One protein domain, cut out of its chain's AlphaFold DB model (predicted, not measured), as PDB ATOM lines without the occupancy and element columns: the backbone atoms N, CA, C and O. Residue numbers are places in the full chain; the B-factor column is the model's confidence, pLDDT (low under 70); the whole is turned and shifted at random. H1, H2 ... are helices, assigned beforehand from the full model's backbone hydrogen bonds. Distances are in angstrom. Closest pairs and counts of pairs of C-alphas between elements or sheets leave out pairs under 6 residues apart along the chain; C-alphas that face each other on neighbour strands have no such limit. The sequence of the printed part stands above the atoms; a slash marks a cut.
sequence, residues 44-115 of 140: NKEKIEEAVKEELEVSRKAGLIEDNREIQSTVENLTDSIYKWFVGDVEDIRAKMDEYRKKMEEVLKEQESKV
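This is residues 44 to 115 of the 140 residues of an uncharacterized protein of Kosmotoga pacifica (UniProt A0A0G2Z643). Two helices, H1 and H2, pack on each other at a steep tilt and make a small body, and a third and longest helix, H3, turns a corner at the end of H2 and sticks out as a free arm, with residues 94 to 115 standing free. H1 and H3 stay apart, one at each end of a loose, open zigzag. The printed part has 72 residues with three named helices, H1, H2 and H3 in that order, and no named strand; the class is all helix. It is only just loose, close to extended, with a radius of gyration of the C-alphas of 16.8 A, and only just flat, spanning 46 by 31 by 17 A.

Begin at Asn 44 and step to C-alpha 45 at (-6.510, 38.511, 38.465), where H1 begins; it takes residues 45 to 61 and measures 24.3 A from first to last C-alpha. After nine residues, find C-alpha 71 at (6.643, 31.825, 28.891), where H2 begins; it takes residues 71 to 87 and measures 24.1 A. Two residues later H3 begins at Val 90; it takes residues 90 to 113 and runs 34.2 A to C-alpha 113 at (20.824, 63.945, 17.020).

Look first at H1 and H2, which touch with 14 pairs of C-alphas within 8 A. Their closest C-alphas are those of Glu 49 and Thr 79, 5.3 A apart. Their lines stand at a steep tilt of 47 degrees, and they run opposite ways. Next look past Val 87: H2 and H3 touch only at the corner by their link, and only just, with 3 pairs of C-alphas within 8 A. H2 touches H3 with residues 84 to 85 alone, and H3 touches H2 with residues 92 to 93 alone; the closest C-alphas are those of Lys 84 and Ile 93, 7.6 A apart. These two helices stand at a steep tilt of 59 degrees and run opposite ways. H1 and H3 are apart. In the backbones of H1, H2 and H3, every O i to N i+4 pair is within hydrogen-bond range.

The two C-alphas farthest apart are those of Lys 47 and Val 115, at 48.8 A. Residues 58 to 63, of which 58 to 61 belong to H1, also stand free; without the free stretches the body has 44 residues and spans 35 by 17 by 16 A. The printed part has no cut. The link from H2 to H3 is tight and the link from H1 to H2 is short. The mean pLDDT of the printed part is 78.4; look for values under 70 at residues 67 to 69, 89 to 93, 96 and 108 to 115.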
ATOM      1  N   ASN A  44     -11.403  38.135  38.608       84.81
ATOM      2  CA  ASN A  44     -10.234  38.483  39.411       84.81
ATOM      3  C   ASN A  44      -8.945  38.197  38.622       84.81
ATOM      4  O   ASN A  44      -8.976  37.592  37.549       84.81
ATOM      5  N   LYS A  45      -7.804  38.653  39.144       87.62
ATOM      6  CA  LYS A  45      -6.510  38.511  38.465       87.62
ATOM      7  C   LYS A  45      -6.128  37.043  38.221       87.62
ATOM      8  O   LYS A  45      -5.595  36.737  37.163       87.62
ATOM      9  N   GLU A  46      -6.462  36.146  39.146       89.94
ATOM     10  CA  GLU A  46      -6.170  34.706  39.049       89.94
ATOM     11  C   GLU A  46      -6.882  34.057  37.855       89.94
ATOM     12  O   GLU A  46      -6.249  33.359  37.069       89.94
ATOM     13  N   LYS A  47      -8.174  34.351  37.656       88.88
ATOM     14  CA  LYS A  47      -8.939  33.856  36.497       88.88
ATOM     15  C   LYS A  47      -8.379  34.369  35.169       88.88
ATOM     16  O   LYS A  47      -8.404  33.657  34.171       88.88
ATOM     17  N   ILE A  48      -7.875  35.603  35.147       90.12
ATOM     18  CA  ILE A  48      -7.215  36.164  33.960       90.12
ATOM     19  C   ILE A  48      -5.885  35.448  33.708       90.12
ATOM     20  O   ILE A  48      -5.565  35.143  32.564       90.12
ATOM     21  N   GLU A  49      -5.115  35.160  34.756       93.38
ATOM     22  CA  GLU A  49      -3.859  34.414  34.648       93.38
ATOM     23  C   GLU A  49      -4.069  33.001  34.096       93.38
ATOM     24  O   GLU A  49      -3.332  32.571  33.208       93.38
ATOM     25  N   GLU A  50      -5.091  32.297  34.582       92.50
ATOM     26  CA  GLU A  50      -5.471  30.973  34.090       92.50
ATOM     27  C   GLU A  50      -5.842  31.020  32.601       92.50
ATOM     28  O   GLU A  50      -5.248  30.294  31.804       92.50
ATOM     29  N   ALA A  51      -6.703  31.960  32.199       91.12
ATOM     30  CA  ALA A  51      -7.085  32.138  30.798       91.12
ATOM     31  C   ALA A  51      -5.888  32.469  29.883       91.12
ATOM     32  O   ALA A  51      -5.801  31.968  28.763       91.12
ATOM     33  N   VAL A  52      -4.935  33.286  30.352       91.19
ATOM     34  CA  VAL A  52      -3.708  33.603  29.598       91.19
ATOM     35  C   VAL A  52      -2.829  32.363  29.431       91.19
ATOM     36  O   VAL A  52      -2.290  32.136  28.347       91.19
ATOM     37  N   LYS A  53      -2.678  31.543  30.479       91.69
ATOM     38  CA  LYS A  53      -1.914  30.287  30.400       91.69
ATOM     39  C   LYS A  53      -2.540  29.318  29.404       91.69
ATOM     40  O   LYS A  53      -1.812  28.761  28.583       91.69
ATOM     41  N   GLU A  54      -3.858  29.150  29.464       92.06
ATOM     42  CA  GLU A  54      -4.601  28.293  28.541       92.06
ATOM     43  C   GLU A  54      -4.433  28.757  27.092       92.06
ATOM     44  O   GLU A  54      -4.069  27.952  26.236       92.06
ATOM     45  N   GLU A  55      -4.609  30.052  26.816       91.25
ATOM     46  CA  GLU A  55      -4.465  30.596  25.463       91.25
ATOM     47  C   GLU A  55      -3.041  30.420  24.920       91.25
ATOM     48  O   GLU A  55      -2.854  29.988  23.782       91.25
ATOM     49  N   LEU A  56      -2.011  30.677  25.734       88.81
ATOM     50  CA  LEU A  56      -0.624  30.450  25.317       88.81
ATOM     51  C   LEU A  56      -0.327  28.966  25.076       88.81
ATOM     52  O   LEU A  56       0.472  28.632  24.200       88.81
ATOM     53  N   GLU A  57      -0.951  28.056  25.822       88.38
ATOM     54  CA  GLU A  57      -0.837  26.620  25.572       88.38
ATOM     55  C   GLU A  57      -1.557  26.202  24.283       88.38
ATOM     56  O   GLU A  57      -1.004  25.425  23.501       88.38
ATOM     57  N   VAL A  58      -2.753  26.735  24.022       89.62
ATOM     58  CA  VAL A  58      -3.498  26.521  22.772       89.62
ATOM     59  C   VAL A  58      -2.691  27.028  21.583       89.62
ATOM     60  O   VAL A  58      -2.462  26.284  20.628       89.62
ATOM     61  N   SER A  59      -2.185  28.255  21.667       87.62
ATOM     62  CA  SER A  59      -1.362  28.870  20.631       87.62
ATOM     63  C   SER A  59      -0.061  28.095  20.386       87.62
ATOM     64  O   SER A  59       0.339  27.896  19.237       87.62
ATOM     65  N   ARG A  60       0.566  27.557  21.440       85.38
ATOM     66  CA  ARG A  60       1.720  26.652  21.321       85.38
ATOM     67  C   ARG A  60       1.354  25.352  20.610       85.38
ATOM     68  O   ARG A  60       2.037  24.952  19.673       85.38
ATOM     69  N   LYS A  61       0.260  24.700  21.016       87.12
ATOM     70  CA  LYS A  61      -0.243  23.464  20.388       87.12
ATOM     71  C   LYS A  61      -0.609  23.672  18.917       87.12
ATOM     72  O   LYS A  61      -0.453  22.750  18.120       87.12
ATOM     73  N   ALA A  62      -1.061  24.871  18.556       87.75
ATOM     74  CA  ALA A  62      -1.347  25.271  17.183       87.75
ATOM     75  C   ALA A  62      -0.087  25.603  16.357       87.75
ATOM     76  O   ALA A  62      -0.195  25.823  15.152       87.75
ATOM     77  N   GLY A  63       1.099  25.639  16.975       84.94
ATOM     78  CA  GLY A  63       2.358  25.984  16.311       84.94
ATOM     79  C   GLY A  63       2.515  27.477  16.014       84.94
ATOM     80  O   GLY A  63       3.310  27.842  15.153       84.94
ATOM     81  N   LEU A  64       1.757  28.342  16.698       84.69
ATOM     82  CA  LEU A  64       1.827  29.799  16.535       84.69
ATOM     83  C   LEU A  64       2.953  30.432  17.361       84.69
ATOM     84  O   LEU A  64       3.363  31.556  17.080       84.69
ATOM     85  N   ILE A  65       3.428  29.729  18.392       80.06
ATOM     86  CA  ILE A  65       4.437  30.213  19.336       80.06
ATOM     87  C   ILE A  65       5.468  29.105  19.550       80.06
ATOM     88  O   ILE A  65       5.102  27.949  19.776       80.06
ATOM     89  N   GLU A  66       6.751  29.457  19.485       76.12
ATOM     90  CA  GLU A  66       7.857  28.547  19.796       76.12
ATOM     91  C   GLU A  66       8.023  28.356  21.314       76.12
ATOM     92  O   GLU A  66       7.706  29.246  22.107       76.12
ATOM     93  N   ASP A  67       8.549  27.197  21.728       68.06
ATOM     94  CA  ASP A  67       8.868  26.926  23.133       68.06
ATOM     95  C   ASP A  67       9.993  27.859  23.605       68.06
ATOM     96  O   ASP A  67      11.173  27.681  23.294       68.06
ATOM     97  N   ASN A  68       9.616  28.871  24.379       64.69
ATOM     98  CA  ASN A  68      10.518  29.879  24.916       64.69
ATOM     99  C   ASN A  68      10.615  29.735  26.456       64.69
ATOM    100  O   ASN A  68       9.668  29.353  27.143       64.69
ATOM    101  N   ARG A  69      11.795  30.031  27.026       60.22
ATOM    102  CA  ARG A  69      12.061  29.922  28.481       60.22
ATOM    103  C   ARG A  69      11.418  31.034  29.325       60.22
ATOM    104  O   ARG A  69      11.425  30.963  30.547       60.22
ATOM    105  N   GLU A  70      10.866  32.041  28.674       73.56
ATOM    106  CA  GLU A  70      10.231  33.247  29.206       73.56
ATOM    107  C   GLU A  70       8.692  33.170  29.151       73.56
ATOM    108  O   GLU A  70       8.009  34.175  29.340       73.56
ATOM    109  N   ILE A  71       8.106  31.988  28.917       75.56
ATOM    110  CA  ILE A  71       6.643  31.825  28.891       75.56
ATOM    111  C   ILE A  71       6.020  32.326  30.200       75.56
ATOM    112  O   ILE A  71       4.989  32.989  30.161       75.56
ATOM    113  N   GLN A  72       6.655  32.082  31.351       77.25
ATOM    114  CA  GLN A  72       6.147  32.595  32.627       77.25
ATOM    115  C   GLN A  72       6.155  34.123  32.715       77.25
ATOM    116  O   GLN A  72       5.137  34.697  33.088       77.25
ATOM    117  N   SER A  73       7.245  34.791  32.326       82.75
ATOM    118  CA  SER A  73       7.263  36.260  32.342       82.75
ATOM    119  C   SER A  73       6.276  36.837  31.323       82.75
ATOM    120  O   SER A  73       5.677  37.882  31.557       82.75
ATOM    121  N   THR A  74       6.050  36.135  30.211       84.44
ATOM    122  CA  THR A  74       5.051  36.502  29.201       84.44
ATOM    123  C   THR A  74       3.634  36.402  29.760       84.44
ATOM    124  O   THR A  74       2.852  37.334  29.580       84.44
ATOM    125  N   VAL A  75       3.318  35.320  30.481       88.12
ATOM    126  CA  VAL A  75       2.042  35.158  31.193       88.12
ATOM    127  C   VAL A  75       1.836  36.313  32.163       88.12
ATOM    128  O   VAL A  75       0.841  37.018  32.049       88.12
ATOM    129  N   GLU A  76       2.789  36.557  33.066       88.12
ATOM    130  CA  GLU A  76       2.670  37.607  34.086       88.12
ATOM    131  C   GLU A  76       2.453  38.990  33.462       88.12
ATOM    132  O   GLU A  76       1.533  39.712  33.850       88.12
ATOM    133  N   ASN A  77       3.245  39.339  32.443       87.88
ATOM    134  CA  ASN A  77       3.139  40.621  31.749       87.88
ATOM    135  C   ASN A  77       1.783  40.797  31.047       87.88
ATOM    136  O   ASN A  77       1.190  41.881  31.099       87.88
ATOM    137  N   LEU A  78       1.287  39.748  30.387       87.81
ATOM    138  CA  LEU A  78      -0.017  39.765  29.724       87.81
ATOM    139  C   LEU A  78      -1.150  39.872  30.745       87.81
ATOM    140  O   LEU A  78      -2.029  40.720  30.586       87.81
ATOM    141  N   THR A  79      -1.102  39.078  31.813       91.31
ATOM    142  CA  THR A  79      -2.076  39.115  32.906       91.31
ATOM    143  C   THR A  79      -2.138  40.494  33.547       91.31
ATOM    144  O   THR A  79      -3.230  41.041  33.693       91.31
ATOM    145  N   ASP A  80      -0.996  41.097  33.878       89.19
ATOM    146  CA  ASP A  80      -0.948  42.440  34.460       89.19
ATOM    147  C   ASP A  80      -1.504  43.501  33.515       89.19
ATOM    148  O   ASP A  80      -2.232  44.400  33.943       89.19
ATOM    149  N   SER A  81      -1.180  43.406  32.224       86.25
ATOM    150  CA  SER A  81      -1.716  44.316  31.216       86.25
ATOM    151  C   SER A  81      -3.240  44.216  31.148       86.25
ATOM    152  O   SER A  81      -3.931  45.220  31.333       86.25
ATOM    153  N   ILE A  82      -3.775  43.006  30.957       88.25
ATOM    154  CA  ILE A  82      -5.217  42.759  30.840       88.25
ATOM    155  C   ILE A  82      -5.941  43.166  32.127       88.25
ATOM    156  O   ILE A  82      -6.974  43.830  32.059       88.25
ATOM    157  N   TYR A  83      -5.392  42.834  33.298       88.56
ATOM    158  CA  TYR A  83      -6.002  43.172  34.581       88.56
ATOM    159  C   TYR A  83      -6.084  44.687  34.806       88.56
ATOM    160  O   TYR A  83      -7.131  45.187  35.212       88.56
ATOM    161  N   LYS A  84      -5.033  45.450  34.472       85.00
ATOM    162  CA  LYS A  84      -5.065  46.923  34.550       85.00
ATOM    163  C   LYS A  84      -6.150  47.523  33.653       85.00
ATOM    164  O   LYS A  84      -6.888  48.411  34.084       85.00
ATOM    165  N   TRP A  85      -6.288  47.007  32.430       83.00
ATOM    166  CA  TRP A  85      -7.359  47.408  31.510       83.00
ATOM    167  C   TRP A  85      -8.749  47.037  32.025       83.00
ATOM    168  O   TRP A  85      -9.679  47.833  31.895       83.00
ATOM    169  N   PHE A  86      -8.878  45.866  32.645       83.19
ATOM    170  CA  PHE A  86     -10.122  45.373  33.227       83.19
ATOM    171  C   PHE A  86     -10.605  46.236  34.402       83.19
ATOM    172  O   PHE A  86     -11.756  46.672  34.411       83.19
ATOM    173  N   VAL A  87      -9.720  46.539  35.360       80.88
ATOM    174  CA  VAL A  87     -10.032  47.418  36.504       80.88
ATOM    175  C   VAL A  87     -10.344  48.842  36.027       80.88
ATOM    176  O   VAL A  87     -11.106  49.569  36.664       80.88
ATOM    177  N   GLY A  88      -9.826  49.225  34.857       70.69
ATOM    178  CA  GLY A  88     -10.100  50.517  34.248       70.69
ATOM    179  C   GLY A  88      -9.502  51.664  35.053       70.69
ATOM    180  O   GLY A  88     -10.102  52.738  35.098       70.69
ATOM    181  N   ASP A  89      -8.353  51.426  35.688       69.25
ATOM    182  CA  ASP A  89      -7.603  52.448  36.407       69.25
ATOM    183  C   ASP A  89      -7.055  53.474  35.404       69.25
ATOM    184  O   ASP A  89      -6.026  53.288  34.746       69.25
ATOM    185  N   VAL A  90      -7.829  54.544  35.222       65.00
ATOM    186  CA  VAL A  90      -7.568  55.609  34.249       65.00
ATOM    187  C   VAL A  90      -6.253  56.323  34.558       65.00
ATOM    188  O   VAL A  90      -5.582  56.770  33.626       65.00
ATOM    189  N   GLU A  91      -5.867  56.425  35.832       64.19
ATOM    190  CA  GLU A  91      -4.622  57.081  36.232       64.19
ATOM    191  C   GLU A  91      -3.413  56.250  35.810       64.19
ATOM    192  O   GLU A  91      -2.498  56.771  35.168       64.19
ATOM    193  N   ASP A  92      -3.458  54.943  36.063       66.81
ATOM    194  CA  ASP A  92      -2.372  54.015  35.738       66.81
ATOM    195  C   ASP A  92      -2.208  53.844  34.212       66.81
ATOM    196  O   ASP A  92      -1.098  53.793  33.670       66.81
ATOM    197  N   ILE A  93      -3.329  53.848  33.481       66.94
ATOM    198  CA  ILE A  93      -3.353  53.865  32.013       66.94
ATOM    199  C   ILE A  93      -2.723  55.150  31.466       66.94
ATOM    200  O   ILE A  93      -1.914  55.102  30.534       66.94
ATOM    201  N   ARG A  94      -3.094  56.307  32.023       71.50
ATOM    202  CA  ARG A  94      -2.581  57.607  31.581       71.50
ATOM    203  C   ARG A  94      -1.084  57.730  31.851       71.50
ATOM    204  O   ARG A  94      -0.355  58.150  30.958       71.50
ATOM    205  N   ALA A  95      -0.627  57.277  33.017       74.75
ATOM    206  CA  ALA A  95       0.787  57.256  33.376       74.75
ATOM    207  C   ALA A  95       1.620  56.432  32.380       74.75
ATOM    208  O   ALA A  95       2.632  56.923  31.877       74.75
ATOM    209  N   LYS A  96       1.164  55.227  32.006       69.94
ATOM    210  CA  LYS A  96       1.851  54.399  30.997       69.94
ATOM    211  C   LYS A  96       1.871  55.033  29.604       69.94
ATOM    212  O   LYS A  96       2.872  54.919  28.900       69.94
ATOM    213  N   MET A  97       0.792  55.704  29.199       72.62
ATOM    214  CA  MET A  97       0.747  56.416  27.913       72.62
ATOM    215  C   MET A  97       1.704  57.612  27.890       72.62
ATOM    216  O   MET A  97       2.329  57.881  26.866       72.62
ATOM    217  N   ASP A  98       1.842  58.315  29.011       78.81
ATOM    218  CA  ASP A  98       2.764  59.444  29.127       78.81
ATOM    219  C   ASP A  98       4.226  58.976  29.183       78.81
ATOM    220  O   ASP A  98       5.094  59.605  28.578       78.81
ATOM    221  N   GLU A  99       4.507  57.835  29.816       80.81
ATOM    222  CA  GLU A  99       5.829  57.202  29.780       80.81
ATOM    223  C   GLU A  99       6.192  56.712  28.366       80.81
ATOM    224  O   GLU A  99       7.316  56.917  27.906       80.81
ATOM    225  N   TYR A 100       5.232  56.130  27.640       72.62
ATOM    226  CA  TYR A 100       5.411  55.742  26.239       72.62
ATOM    227  C   TYR A 100       5.682  56.955  25.340       72.62
ATOM    228  O   TYR A 100       6.627  56.935  24.553       72.62
ATOM    229  N   ARG A 101       4.914  58.045  25.499       73.75
ATOM    230  CA  ARG A 101       5.151  59.307  24.780       73.75
ATOM    231  C   ARG A 101       6.539  59.872  25.051       73.75
ATOM    232  O   ARG A 101       7.227  60.227  24.103       73.75
ATOM    233  N   LYS A 102       6.980  59.894  26.313       82.62
ATOM    234  CA  LYS A 102       8.336  60.339  26.670       82.62
ATOM    235  C   LYS A 102       9.414  59.491  26.003       82.62
ATOM    236  O   LYS A 102      10.321  60.055  25.407       82.62
ATOM    237  N   LYS A 103       9.284  58.159  26.031       77.56
ATOM    238  CA  LYS A 103      10.226  57.260  25.342       77.56
ATOM    239  C   LYS A 103      10.252  57.508  23.834       77.56
ATOM    240  O   LYS A 103      11.319  57.475  23.235       77.56
ATOM    241  N   MET A 104       9.105  57.784  23.216       72.75
ATOM    242  CA  MET A 104       9.047  58.127  21.791       72.75
ATOM    243  C   MET A 104       9.685  59.482  21.490       72.75
ATOM    244  O   MET A 104      10.470  59.576  20.554       72.75
ATOM    245  N   GLU A 105       9.431  60.509  22.300       74.12
ATOM    246  CA  GLU A 105      10.102  61.807  22.165       74.12
ATOM    247  C   GLU A 105      11.618  61.706  22.364       74.12
ATOM    248  O   GLU A 105      12.372  62.361  21.650       74.12
ATOM    249  N   GLU A 106      12.082  60.889  23.311       77.81
ATOM    250  CA  GLU A 106      13.506  60.631  23.536       77.81
ATOM    251  C   GLU A 106      14.141  59.915  22.342       77.81
ATOM    252  O   GLU A 106      15.183  60.353  21.863       77.81
ATOM    253  N   VAL A 107      13.487  58.886  21.796       74.38
ATOM    254  CA  VAL A 107      13.955  58.186  20.590       74.38
ATOM    255  C   VAL A 107      13.983  59.120  19.380       74.38
ATOM    256  O   VAL A 107      14.944  59.089  18.617       74.38
ATOM    257  N   LEU A 108      12.974  59.978  19.208       67.88
ATOM    258  CA  LEU A 108      12.941  60.969  18.129       67.88
ATOM    259  C   LEU A 108      14.056  62.009  18.287       67.88
ATOM    260  O   LEU A 108      14.754  62.288  17.319       67.88
ATOM    261  N   LYS A 109      14.299  62.514  19.502       69.62
ATOM    262  CA  LYS A 109      15.425  63.424  19.792       69.62
ATOM    263  C   LYS A 109      16.779  62.755  19.572       69.62
ATOM    264  O   LYS A 109      17.696  63.376  19.040       69.62
ATOM    265  N   GLU A 110      16.921  61.487  19.948       64.12
ATOM    266  CA  GLU A 110      18.131  60.716  19.668       64.12
ATOM    267  C   GLU A 110      18.327  60.485  18.166       64.12
ATOM    268  O   GLU A 110      19.461  60.549  17.694       64.12
ATOM    269  N   GLN A 111      17.254  60.264  17.402       54.16
ATOM    270  CA  GLN A 111      17.307  60.134  15.943       54.16
ATOM    271  C   GLN A 111      17.589  61.467  15.240       54.16
ATOM    272  O   GLN A 111      18.391  61.487  14.312       54.16
ATOM    273  N   GLU A 112      17.037  62.587  15.710       53.53
ATOM    274  CA  GLU A 112      17.401  63.930  15.236       53.53
ATOM    275  C   GLU A 112      18.861  64.271  15.561       53.53
ATOM    276  O   GLU A 112      19.526  64.935  14.774       53.53
ATOM    277  N   SER A 113      19.399  63.790  16.688       52.78
ATOM    278  CA  SER A 113      20.824  63.945  17.020       52.78
ATOM    279  C   SER A 113      21.737  62.998  16.227       52.78
ATOM    280  O   SER A 113      22.913  63.295  16.016       52.78
ATOM    281  N   LYS A 114      21.190  61.873  15.749       45.19
ATOM    282  CA  LYS A 114      21.812  60.932  14.812       45.19
ATOM    283  C   LYS A 114      21.300  61.211  13.401       45.19
ATOM    284  O   LYS A 114      20.789  60.309  12.735       45.19
ATOM    285  N   VAL A 115      21.467  62.446  12.923       44.25
ATOM    286  CA  VAL A 115      21.421  62.704  11.482       44.25
ATOM    287  C   VAL A 115      22.458  61.780  10.853       44.25
ATOM    288  O   VAL A 115      23.663  61.962  11.019       44.25
TER     289      VAL A 115